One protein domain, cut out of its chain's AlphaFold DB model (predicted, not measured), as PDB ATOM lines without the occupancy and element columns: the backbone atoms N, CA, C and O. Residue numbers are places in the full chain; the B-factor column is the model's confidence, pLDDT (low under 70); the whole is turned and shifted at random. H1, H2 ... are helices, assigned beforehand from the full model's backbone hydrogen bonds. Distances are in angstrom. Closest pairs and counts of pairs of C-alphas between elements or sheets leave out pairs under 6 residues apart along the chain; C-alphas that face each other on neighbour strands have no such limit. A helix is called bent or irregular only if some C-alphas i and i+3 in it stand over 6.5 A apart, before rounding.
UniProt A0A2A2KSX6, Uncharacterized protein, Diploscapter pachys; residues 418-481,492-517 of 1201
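AT A GLANCE: This is residues 418 to 481 and 492 to 517 of the 1201 residues of an uncharacterized protein of Diploscapter pachys (UniProt A0A2A2KSX6). One long helix, H5, is the core: H1 and H2 pack on it, H3 lies side by side with H2, and H4 packs nearly square to H5. The printed part has 90 residues, five named helices, H1 to H5 in chain order, and no named strand: all helix. It is compact, radius of gyration of the C-alphas 13.1 A, spanning 38 by 26 by 21 A.

HOW THE PARTS SIT: Start at H1, residues 418 to 423; it touches residues 502 to 509 alone of H5, residues 493 to 514, closest C-alphas Leu 419 and Tyr 502, 5.9 A. H2, residues 431 to 441, touches H5 at a steep tilt of 51 degrees, opposite ways, closest C-alphas Ala 437 and Cys 508, 5.2 A. H3, residues 454 to 464, touches H2 at a shallow tilt of 8 degrees, closest C-alphas Val 438 and Ala 461, 6.9 A; H3 and H5 are apart. H4, residues 468 to 481, touches H5 with residues 474 to 475 alone, closest C-alphas Tyr 474 and Ala 497, 5.3 A, at 73 degrees, only just about perpendicular. Every O i to N i+4 pair is within hydrogen-bond range in H1, H2, H3 and H5; in H4 4 of 10 are, beside 6 of 11 O i to N i+3.

IN THESE COORDINATES: Find C-alpha 418 at (344.945, 336.195, 254.042), where H1 begins. H4, 20.8 A long, is irregular: C-alphas 477 and 480 are 7.0 A apart. H5 runs 31.7 A to C-alpha 514 at (353.672, 342.554, 235.693).

THE WHOLE: Look for the cut, residues 482 to 491 not printed, 14.7 A between C-alphas 481 and 492. The link H2 to H3 is long. Confidence is under 70 at residues 444, 476 to 481 and 515 to 517.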
ATOM      1  N   GLU A 418     345.332 335.168 255.022       79.75
ATOM      2  CA  GLU A 418     344.945 336.195 254.042       79.75
ATOM      3  C   GLU A 418     345.786 336.113 252.761       79.75
ATOM      4  O   GLU A 418     345.265 336.299 251.665       79.75
ATOM      5  N   LEU A 419     347.077 335.774 252.875       82.69
ATOM      6  CA  LEU A 419     347.938 335.527 251.718       82.69
ATOM      7  C   LEU A 419     347.524 334.261 250.953       82.69
ATOM      8  O   LEU A 419     347.401 334.316 249.732       82.69
ATOM      9  N   HIS A 420     347.263 333.138 251.635       84.62
ATOM     10  CA  HIS A 420     346.709 331.938 250.991       84.62
ATOM     11  C   HIS A 420     345.377 332.262 250.292       84.62
ATOM     12  O   HIS A 420     345.142 331.837 249.160       84.62
ATOM     13  N   ASP A 421     344.491 332.980 250.973       78.06
ATOM     14  CA  ASP A 421     343.184 333.396 250.479       78.06
ATOM     15  C   ASP A 421     343.294 334.266 249.222       78.06
ATOM     16  O   ASP A 421     342.584 334.017 248.253       78.06
ATOM     17  N   MET A 422     344.227 335.220 249.197       80.19
ATOM     18  CA  MET A 422     344.524 336.068 248.040       80.19
ATOM     19  C   MET A 422     345.072 335.268 246.848       80.19
ATOM     20  O   MET A 422     344.601 335.441 245.727       80.19
ATOM     21  N   ILE A 423     346.043 334.378 247.082       84.88
ATOM     22  CA  ILE A 423     346.741 333.629 246.021       84.88
ATOM     23  C   ILE A 423     345.809 332.642 245.311       84.88
ATOM     24  O   ILE A 423     345.861 332.515 244.090       84.88
ATOM     25  N   PHE A 424     344.974 331.927 246.068       82.50
ATOM     26  CA  PHE A 424     344.107 330.868 245.541       82.50
ATOM     27  C   PHE A 424     342.668 331.336 245.274       82.50
ATOM     28  O   PHE A 424     341.739 330.523 245.275       82.50
ATOM     29  N   ASN A 425     342.490 332.639 245.046       79.19
ATOM     30  CA  ASN A 425     341.228 333.245 244.644       79.19
ATOM     31  C   ASN A 425     341.125 333.324 243.113       79.19
ATOM     32  O   ASN A 425     341.943 333.972 242.459       79.19
ATOM     33  N   ILE A 426     340.070 332.724 242.556       75.81
ATOM     34  CA  ILE A 426     339.804 332.691 241.108       75.81
ATOM     35  C   ILE A 426     339.575 334.082 240.488       75.81
ATOM     36  O   ILE A 426     339.719 334.251 239.280       75.81
ATOM     37  N   ASP A 427     339.227 335.084 241.301       73.81
ATOM     38  CA  ASP A 427     339.060 336.479 240.880       73.81
ATOM     39  C   ASP A 427     340.343 337.318 240.967       73.81
ATOM     40  O   ASP A 427     340.366 338.432 240.446       73.81
ATOM     41  N   ALA A 428     341.388 336.827 241.645       76.31
ATOM     42  CA  ALA A 428     342.616 337.588 241.878       76.31
ATOM     43  C   ALA A 428     343.663 337.364 240.780       76.31
ATOM     44  O   ALA A 428     344.234 338.333 240.286       76.31
ATOM     45  N   HIS A 429     343.888 336.102 240.396       78.94
ATOM     46  CA  HIS A 429     344.981 335.695 239.510       78.94
ATOM     47  C   HIS A 429     344.534 334.627 238.491       78.94
ATOM     48  O   HIS A 429     343.751 333.738 238.847       78.94
ATOM     49  N   PRO A 430     345.075 334.617 237.256       79.25
ATOM     50  CA  PRO A 430     344.882 333.512 236.318       79.25
ATOM     51  C   PRO A 430     345.407 332.185 236.887       79.25
ATOM     52  O   PRO A 430     346.491 332.147 237.475       79.25
ATOM     53  N   PHE A 431     344.723 331.065 236.613       81.75
ATOM     54  CA  PHE A 431     345.174 329.735 237.056       81.75
ATOM     55  C   PHE A 431     346.631 329.447 236.654       81.75
ATOM     56  O   PHE A 431     347.421 328.997 237.481       81.75
ATOM     57  N   ASP A 432     347.027 329.746 235.410       79.38
ATOM     58  CA  ASP A 432     348.390 329.469 234.931       79.38
ATOM     59  C   ASP A 432     349.467 330.342 235.596       79.38
ATOM     60  O   ASP A 432     350.620 329.913 235.694       79.38
ATOM     61  N   VAL A 433     349.110 331.543 236.075       84.62
ATOM     62  CA  VAL A 433     350.007 332.403 236.865       84.62
ATOM     63  C   VAL A 433     350.266 331.754 238.218       84.62
ATOM     64  O   VAL A 433     351.428 331.551 238.576       84.62
ATOM     65  N   VAL A 434     349.208 331.354 238.930       87.94
ATOM     66  CA  VAL A 434     349.325 330.695 240.241       87.94
ATOM     67  C   VAL A 434     350.028 329.345 240.105       87.94
ATOM     68  O   VAL A 434     350.947 329.052 240.863       87.94
ATOM     69  N   HIS A 435     349.686 328.551 239.088       87.19
ATOM     70  CA  HIS A 435     350.327 327.268 238.800       87.19
ATOM     71  C   HIS A 435     351.837 327.419 238.554       87.19
ATOM     72  O   HIS A 435     352.642 326.693 239.140       87.19
ATOM     73  N   ARG A 436     352.250 328.402 237.740       86.00
ATOM     74  CA  ARG A 436     353.673 328.696 237.503       86.00
ATOM     75  C   ARG A 436     354.365 329.244 238.754       86.00
ATOM     76  O   ARG A 436     355.517 328.897 239.006       86.00
ATOM     77  N   ALA A 437     353.684 330.071 239.547       89.75
ATOM     78  CA  ALA A 437     354.202 330.577 240.814       89.75
ATOM     79  C   ALA A 437     354.452 329.437 241.811       89.75
ATOM     80  O   ALA A 437     355.550 329.364 242.360       89.75
ATOM     81  N   VAL A 438     353.511 328.494 241.946       89.88
ATOM     82  CA  VAL A 438     353.665 327.277 242.757       89.88
ATOM     83  C   VAL A 438     354.852 326.446 242.265       89.88
ATOM     84  O   VAL A 438     355.737 326.146 243.064       89.88
ATOM     85  N   GLN A 439     354.949 326.162 240.959       88.69
ATOM     86  CA  GLN A 439     356.086 325.427 240.378       88.69
ATOM     87  C   GLN A 439     357.449 326.072 240.692       88.69
ATOM     88  O   GLN A 439     358.407 325.368 241.003       88.69
ATOM     89  N   VAL A 440     357.548 327.406 240.650       88.62
ATOM     90  CA  VAL A 440     358.801 328.130 240.935       88.62
ATOM     91  C   VAL A 440     359.095 328.232 242.438       88.62
ATOM     92  O   VAL A 440     360.260 328.187 242.843       88.62
ATOM     93  N   THR A 441     358.085 328.342 243.304       88.50
ATOM     94  CA  THR A 441     358.318 328.360 244.758       88.50
ATOM     95  C   THR A 441     358.610 326.981 245.335       88.50
ATOM     96  O   THR A 441     359.483 326.873 246.200       88.50
ATOM     97  N   CYS A 442     357.949 325.938 244.830       86.81
ATOM     98  CA  CYS A 442     358.066 324.549 245.283       86.81
ATOM     99  C   CYS A 442     359.214 323.773 244.606       86.81
ATOM    100  O   CYS A 442     359.296 322.561 244.770       86.81
ATOM    101  N   ASP A 443     360.096 324.473 243.880       78.12
ATOM    102  CA  ASP A 443     361.354 324.003 243.269       78.12
ATOM    103  C   ASP A 443     361.932 322.715 243.893       78.12
ATOM    104  O   ASP A 443     362.261 322.679 245.084       78.12
ATOM    105  N   GLY A 444     362.028 321.664 243.073       69.94
ATOM    106  CA  GLY A 444     362.380 320.296 243.471       69.94
ATOM    107  C   GLY A 444     361.185 319.354 243.688       69.94
ATOM    108  O   GLY A 444     361.357 318.142 243.576       69.94
ATOM    109  N   PHE A 445     359.977 319.875 243.925       80.50
ATOM    110  CA  PHE A 445     358.748 319.090 244.099       80.50
ATOM    111  C   PHE A 445     357.872 319.177 242.827       80.50
ATOM    112  O   PHE A 445     357.381 320.260 242.501       80.50
ATOM    113  N   PRO A 446     357.699 318.086 242.049       80.00
ATOM    114  CA  PRO A 446     357.025 318.145 240.751       80.00
ATOM    115  C   PRO A 446     355.513 318.371 240.896       80.00
ATOM    116  O   PRO A 446     354.806 317.591 241.533       80.00
ATOM    117  N   CYS A 447     355.011 319.440 240.277       82.25
ATOM    118  CA  CYS A 447     353.587 319.770 240.235       82.25
ATOM    119  C   CYS A 447     352.937 319.172 238.978       82.25
ATOM    120  O   CYS A 447     353.042 319.741 237.889       82.25
ATOM    121  N   GLU A 448     352.286 318.019 239.147       81.56
ATOM    122  CA  GLU A 448     351.475 317.325 238.135       81.56
ATOM    123  C   GLU A 448     349.981 317.602 238.382       81.56
ATOM    124  O   GLU A 448     349.224 316.721 238.783       81.56
ATOM    125  N   VAL A 449     349.565 318.860 238.210       82.88
ATOM    126  CA  VAL A 449     348.170 319.298 238.389       82.88
ATOM    127  C   VAL A 449     347.568 319.647 237.026       82.88
ATOM    128  O   VAL A 449     348.198 320.327 236.211       82.88
ATOM    129  N   GLU A 450     346.350 319.175 236.756       77.81
ATOM    130  CA  GLU A 450     345.642 319.487 235.510       77.81
ATOM    131  C   GLU A 450     345.215 320.964 235.457       77.81
ATOM    132  O   GLU A 450     344.962 321.607 236.478       77.81
ATOM    133  N   HIS A 451     345.143 321.540 234.252       77.69
ATOM    134  CA  HIS A 451     344.780 322.951 234.104       77.69
ATOM    135  C   HIS A 451     343.329 323.185 234.552       77.69
ATOM    136  O   HIS A 451     342.406 322.583 234.008       77.69
ATOM    137  N   GLY A 452     343.141 324.080 235.524       74.62
ATOM    138  CA  GLY A 452     341.848 324.364 236.148       74.62
ATOM    139  C   GLY A 452     341.592 323.622 237.467       74.62
ATOM    140  O   GLY A 452     340.682 324.022 238.196       74.62
ATOM    141  N   ASP A 453     342.400 322.617 237.839       81.69
ATOM    142  CA  ASP A 453     342.277 321.944 239.141       81.69
ATOM    143  C   ASP A 453     342.887 322.785 240.276       81.69
ATOM    144  O   ASP A 453     343.996 322.565 240.775       81.69
ATOM    145  N   TRP A 454     342.126 323.792 240.706       83.00
ATOM    146  CA  TRP A 454     342.468 324.633 241.851       83.00
ATOM    147  C   TRP A 454     342.608 323.839 243.157       83.00
ATOM    148  O   TRP A 454     343.396 324.231 244.018       83.00
ATOM    149  N   TRP A 455     341.878 322.729 243.324       83.44
ATOM    150  CA  TRP A 455     341.961 321.923 244.542       83.44
ATOM    151  C   TRP A 455     343.260 321.120 244.589       83.44
ATOM    152  O   TRP A 455     343.946 321.141 245.612       83.44
ATOM    153  N   GLY A 456     343.644 320.483 243.480       84.44
ATOM    154  CA  GLY A 456     344.943 319.836 243.319       84.44
ATOM    155  C   GLY A 456     346.094 320.810 243.540       84.44
ATOM    156  O   GLY A 456     347.045 320.471 244.243       84.44
ATOM    157  N   LEU A 457     345.979 322.049 243.047       86.88
ATOM    158  CA  LEU A 457     347.006 323.077 243.229       86.88
ATOM    159  C   LEU A 457     347.145 323.540 244.693       86.88
ATOM    160  O   LEU A 457     348.263 323.599 245.212       86.88
ATOM    161  N   VAL A 458     346.028 323.800 245.384       87.56
ATOM    162  CA  VAL A 458     346.021 324.107 246.830       87.56
ATOM    163  C   VAL A 458     346.582 322.929 247.626       87.56
ATOM    164  O   VAL A 458     347.464 323.106 248.462       87.56
ATOM    165  N   LYS A 459     346.127 321.704 247.338       87.00
ATOM    166  CA  LYS A 459     346.601 320.481 247.995       87.00
ATOM    167  C   LYS A 459     348.093 320.248 247.763       87.00
ATOM    168  O   LYS A 459     348.775 319.803 248.683       87.00
ATOM    169  N   HIS A 460     348.614 320.548 246.576       89.00
ATOM    170  CA  HIS A 460     350.037 320.446 246.263       89.00
ATOM    171  C   HIS A 460     350.860 321.427 247.111       89.00
ATOM    172  O   HIS A 460     351.809 321.005 247.775       89.00
ATOM    173  N   ALA A 461     350.453 322.700 247.178       88.00
ATOM    174  CA  ALA A 461     351.097 323.703 248.030       88.00
ATOM    175  C   ALA A 461     351.023 323.337 249.527       88.00
ATOM    176  O   ALA A 461     352.027 323.419 250.232       88.00
ATOM    177  N   GLU A 462     349.871 322.859 250.004       87.00
ATOM    178  CA  GLU A 462     349.696 322.408 251.390       87.00
ATOM    179  C   GLU A 462     350.532 321.155 251.713       87.00
ATOM    180  O   GLU A 462     351.109 321.069 252.797       87.00
ATOM    181  N   THR A 463     350.675 320.222 250.763       87.81
ATOM    182  CA  THR A 463     351.539 319.034 250.901       87.81
ATOM    183  C   THR A 463     353.014 319.428 250.957       87.81
ATOM    184  O   THR A 463     353.749 318.907 251.797       87.81
ATOM    185  N   TYR A 464     353.448 320.388 250.132       88.69
ATOM    186  CA  TYR A 464     354.829 320.881 250.115       88.69
ATOM    187  C   TYR A 464     355.289 321.407 251.489       88.69
ATOM    188  O   TYR A 464     356.416 321.136 251.895       88.69
ATOM    189  N   LYS A 465     354.412 322.055 252.277       86.62
ATOM    190  CA  LYS A 465     354.739 322.525 253.647       86.62
ATOM    191  C   LYS A 465     355.175 321.416 254.618       86.62
ATOM    192  O   LYS A 465     355.730 321.721 255.672       86.62
ATOM    193  N   SER A 466     354.883 320.153 254.297       85.81
ATOM    194  CA  SER A 466     355.236 318.978 255.107       85.81
ATOM    195  C   SER A 466     356.539 318.283 254.688       85.81
ATOM    196  O   SER A 466     356.939 317.315 255.335       85.81
ATOM    197  N   THR A 467     357.205 318.739 253.617       88.19
ATOM    198  CA  THR A 467     358.382 318.057 253.055       88.19
ATOM    199  C   THR A 467     359.716 318.601 253.582       88.19
ATOM    200  O   THR A 467     359.815 319.700 254.135       88.19
ATOM    201  N   ALA A 468     360.788 317.821 253.407       81.75
ATOM    202  CA  ALA A 468     362.127 318.185 253.873       81.75
ATOM    203  C   ALA A 468     362.730 319.376 253.097       81.75
ATOM    204  O   ALA A 468     363.547 320.124 253.639       81.75
ATOM    205  N   GLU A 469     362.314 319.575 251.846       84.19
ATOM    206  CA  GLU A 469     362.727 320.674 250.972       84.19
ATOM    207  C   GLU A 469     362.197 322.020 251.488       84.19
ATOM    208  O   GLU A 469     362.947 323.000 251.533       84.19
ATOM    209  N   PHE A 470     360.941 322.066 251.950       86.00
ATOM    210  CA  PHE A 470     360.365 323.248 252.595       86.00
ATOM    211  C   PHE A 470     361.150 323.625 253.860       86.00
ATOM    212  O   PHE A 470     361.559 324.780 254.028       86.00
ATOM    213  N   ASP A 471     361.450 322.641 254.710       83.38
ATOM    214  CA  ASP A 471     362.243 322.830 255.928       83.38
ATOM    215  C   ASP A 471     363.661 323.337 255.622       83.38
ATOM    216  O   ASP A 471     364.154 324.266 256.276       83.38
ATOM    217  N   ALA A 472     364.308 322.789 254.591       81.56
ATOM    218  CA  ALA A 472     365.604 323.260 254.119       81.56
ATOM    219  C   ALA A 472     365.552 324.721 253.631       81.56
ATOM    220  O   ALA A 472     366.403 325.531 254.003       81.56
ATOM    221  N   LYS A 473     364.537 325.080 252.837       82.25
ATOM    222  CA  LYS A 473     364.441 326.376 252.146       82.25
ATOM    223  C   LYS A 473     363.960 327.515 253.053       82.25
ATOM    224  O   LYS A 473     364.535 328.605 253.015       82.25
ATOM    225  N   TYR A 474     362.950 327.265 253.891       82.12
ATOM    226  CA  TYR A 474     362.271 328.297 254.686       82.12
ATOM    227  C   TYR A 474     362.656 328.298 256.176       82.12
ATOM    228  O   TYR A 474     362.754 329.380 256.759       82.12
ATOM    229  N   LYS A 475     362.974 327.145 256.792       75.81
ATOM    230  CA  LYS A 475     363.383 327.098 258.217       75.81
ATOM    231  C   LYS A 475     364.887 327.305 258.420       75.81
ATOM    232  O   LYS A 475     365.282 328.055 259.317       75.81
ATOM    233  N   GLN A 476     365.758 326.692 257.607       62.72
ATOM    234  CA  GLN A 476     367.213 326.761 257.858       62.72
ATOM    235  C   GLN A 476     367.795 328.170 257.696       62.72
ATOM    236  O   GLN A 476     368.618 328.583 258.517       62.72
ATOM    237  N   ARG A 477     367.322 328.945 256.707       54.81
ATOM    238  CA  ARG A 477     367.786 330.321 256.438       54.81
ATOM    239  C   ARG A 477     367.573 331.281 257.622       54.81
ATOM    240  O   ARG A 477     368.209 332.328 257.678       54.81
ATOM    241  N   SER A 478     366.721 330.908 258.583       49.94
ATOM    242  CA  SER A 478     366.433 331.676 259.798       49.94
ATOM    243  C   SER A 478     367.364 331.367 260.985       49.94
ATOM    244  O   SER A 478     367.493 332.198 261.885       49.94
ATOM    245  N   ARG A 479     368.056 330.213 261.011       49.97
ATOM    246  CA  ARG A 479     368.844 329.776 262.189       49.97
ATOM    247  C   ARG A 479     369.968 330.738 262.585       49.97
ATOM    248  O   ARG A 479     370.250 330.854 263.772       49.97
ATOM    249  N   SER A 480     370.573 331.443 261.626       52.94
ATOM    250  CA  SER A 480     371.698 332.350 261.901       52.94
ATOM    251  C   SER A 480     371.298 333.658 262.599       52.94
ATOM    252  O   SER A 480     372.148 334.254 263.253       52.94
ATOM    253  N   ASN A 481     370.034 334.091 262.485       51.88
ATOM    254  CA  ASN A 481     369.552 335.357 263.061       51.88
ATOM    255  C   ASN A 481     368.468 335.167 264.143       51.88
ATOM    256  O   ASN A 481     368.253 336.073 264.940       51.88
ATOM    257  N   ASP A 492     356.409 331.191 267.018       72.56
ATOM    258  CA  ASP A 492     356.341 329.878 266.376       72.56
ATOM    259  C   ASP A 492     357.082 329.875 265.024       72.56
ATOM    260  O   ASP A 492     356.658 330.500 264.048       72.56
ATOM    261  N   VAL A 493     358.198 329.142 264.972       75.25
ATOM    262  CA  VAL A 493     359.079 329.031 263.797       75.25
ATOM    263  C   VAL A 493     358.357 328.420 262.587       75.25
ATOM    264  O   VAL A 493     358.727 328.729 261.454       75.25
ATOM    265  N   GLN A 494     357.326 327.590 262.794       79.38
ATOM    266  CA  GLN A 494     356.529 327.031 261.699       79.38
ATOM    267  C   GLN A 494     355.704 328.129 261.017       79.38
ATOM    268  O   GLN A 494     355.787 328.288 259.801       79.38
ATOM    269  N   LYS A 495     354.966 328.934 261.792       80.12
ATOM    270  CA  LYS A 495     354.080 329.986 261.256       80.12
ATOM    271  C   LYS A 495     354.838 331.053 260.472       80.12
ATOM    272  O   LYS A 495     354.371 331.485 259.423       80.12
ATOM    273  N   GLU A 496     356.023 331.432 260.945       82.25
ATOM    274  CA  GLU A 496     356.911 332.369 260.246       82.25
ATOM    275  C   GLU A 496     357.460 331.781 258.930       82.25
ATOM    276  O   GLU A 496     357.583 332.487 257.929       82.25
ATOM    277  N   ALA A 497     357.774 330.479 258.891       83.25
ATOM    278  CA  ALA A 497     358.197 329.814 257.657       83.25
ATOM    279  C   ALA A 497     357.054 329.747 256.625       83.25
ATOM    280  O   ALA A 497     357.274 330.030 255.447       83.25
ATOM    281  N   GLU A 498     355.832 329.438 257.070       85.94
ATOM    282  CA  GLU A 498     354.623 329.440 256.234       85.94
ATOM    283  C   GLU A 498     354.286 330.837 255.701       85.94
ATOM    284  O   GLU A 498     353.965 330.988 254.523       85.94
ATOM    285  N   HIS A 499     354.422 331.870 256.537       87.06
ATOM    286  CA  HIS A 499     354.228 333.266 256.140       87.06
ATOM    287  C   HIS A 499     355.176 333.670 255.009       87.06
ATOM    288  O   HIS A 499     354.731 334.144 253.965       87.06
ATOM    289  N   ARG A 500     356.476 333.384 255.155       85.88
ATOM    290  CA  ARG A 500     357.494 333.661 254.125       85.88
ATOM    291  C   ARG A 500     357.279 332.871 252.837       85.88
ATOM    292  O   ARG A 500     357.586 333.381 251.758       85.88
ATOM    293  N   PHE A 501     356.780 331.639 252.930       90.00
ATOM    294  CA  PHE A 501     356.393 330.855 251.758       90.00
ATOM    295  C   PHE A 501     355.252 331.538 251.003       90.00
ATOM    296  O   PHE A 501     355.414 331.836 249.819       90.00
ATOM    297  N   TYR A 502     354.162 331.886 251.691       89.50
ATOM    298  CA  TYR A 502     353.016 332.542 251.066       89.50
ATOM    299  C   TYR A 502     353.334 333.955 250.552       89.50
ATOM    300  O   TYR A 502     352.949 334.288 249.432       89.50
ATOM    301  N   GLN A 503     354.139 334.748 251.265       88.31
ATOM    302  CA  GLN A 503     354.655 336.023 250.748       88.31
ATOM    303  C   GLN A 503     355.475 335.838 249.465       88.31
ATOM    304  O   GLN A 503     355.321 336.605 248.512       88.31
ATOM    305  N   LYS A 504     356.351 334.821 249.410       88.81
ATOM    306  CA  LYS A 504     357.157 334.566 248.211       88.81
ATOM    307  C   LYS A 504     356.303 334.063 247.044       88.81
ATOM    308  O   LYS A 504     356.578 334.454 245.911       88.81
ATOM    309  N   LEU A 505     355.280 333.253 247.316       90.19
ATOM    310  CA  LEU A 505     354.329 332.762 246.319       90.19
ATOM    311  C   LEU A 505     353.507 333.912 245.720       90.19
ATOM    312  O   LEU A 505     353.540 334.091 244.504       90.19
ATOM    313  N   ALA A 506     352.899 334.767 246.549       88.25
ATOM    314  CA  ALA A 506     352.197 335.966 246.081       88.25
ATOM    315  C   ALA A 506     353.119 336.905 245.280       88.25
ATOM    316  O   ALA A 506     352.748 337.390 244.214       88.25
ATOM    317  N   SER A 507     354.360 337.113 245.741       86.56
ATOM    318  CA  SER A 507     355.353 337.911 245.008       86.56
ATOM    319  C   SER A 507     355.696 337.314 243.637       86.56
ATOM    320  O   SER A 507     355.977 338.074 242.715       86.56
ATOM    321  N   CYS A 508     355.676 335.987 243.483       88.12
ATOM    322  CA  CYS A 508     355.858 335.335 242.188       88.12
ATOM    323  C   CYS A 508     354.630 335.489 241.277       88.12
ATOM    324  O   CYS A 508     354.824 335.726 240.088       88.12
ATOM    325  N   CYS A 509     353.402 335.417 241.808       87.00
ATOM    326  CA  CYS A 509     352.187 335.705 241.033       87.00
ATOM    327  C   CYS A 509     352.246 337.117 240.431       87.00
ATOM    328  O   CYS A 509     352.198 337.265 239.211       87.00
ATOM    329  N   LEU A 510     352.481 338.133 241.272       82.88
ATOM    330  CA  LEU A 510     352.576 339.532 240.840       82.88
ATOM    331  C   LEU A 510     353.673 339.753 239.784       82.88
ATOM    332  O   LEU A 510     353.436 340.422 238.784       82.88
ATOM    333  N   GLN A 511     354.850 339.138 239.949       81.94
ATOM    334  CA  GLN A 511     355.949 339.239 238.974       81.94
ATOM    335  C   GLN A 511     355.611 338.627 237.604       81.94
ATOM    336  O   GLN A 511     356.114 339.098 236.583       81.94
ATOM    337  N   PHE A 512     354.775 337.584 237.552       80.38
ATOM    338  CA  PHE A 512     354.318 337.014 236.281       80.38
ATOM    339  C   PHE A 512     353.220 337.851 235.612       80.38
ATOM    340  O   PHE A 512     353.179 337.904 234.381       80.38
ATOM    341  N   GLU A 513     352.378 338.528 236.392       77.38
ATOM    342  CA  GLU A 513     351.364 339.458 235.876       77.38
ATOM    343  C   GLU A 513     351.988 340.760 235.372       77.38
ATOM    344  O   GLU A 513     351.648 341.213 234.282       77.38
ATOM    345  N   GLU A 514     352.962 341.331 236.096       73.19
ATOM    346  CA  GLU A 514     353.672 342.554 235.693       73.19
ATOM    347  C   GLU A 514     354.158 342.472 234.238       73.19
ATOM    348  O   GLU A 514     353.916 343.397 233.464       73.19
ATOM    349  N   GLY A 515     354.741 341.341 233.824       65.12
ATOM    350  CA  GLY A 515     355.215 341.117 232.452       65.12
ATOM    351  C   GLY A 515     354.137 341.093 231.354       65.12
ATOM    352  O   GLY A 515     354.491 341.144 230.179       65.12
ATOM    353  N   SER A 516     352.850 341.033 231.712       69.94
ATOM    354  CA  SER A 516     351.710 340.922 230.784       69.94
ATOM    355  C   SER A 516     350.793 342.157 230.775       69.94
ATOM    356  O   SER A 516     349.890 342.254 229.947       69.94
ATOM    357  N   THR A 517     351.044 343.135 231.658       69.44
ATOM    358  CA  THR A 517     350.172 344.307 231.899       69.44
ATOM    359  C   THR A 517     350.208 345.414 230.832       69.44
ATOM    360  O   THR A 517     349.544 346.438 230.994       69.44
TER     361      THR A 517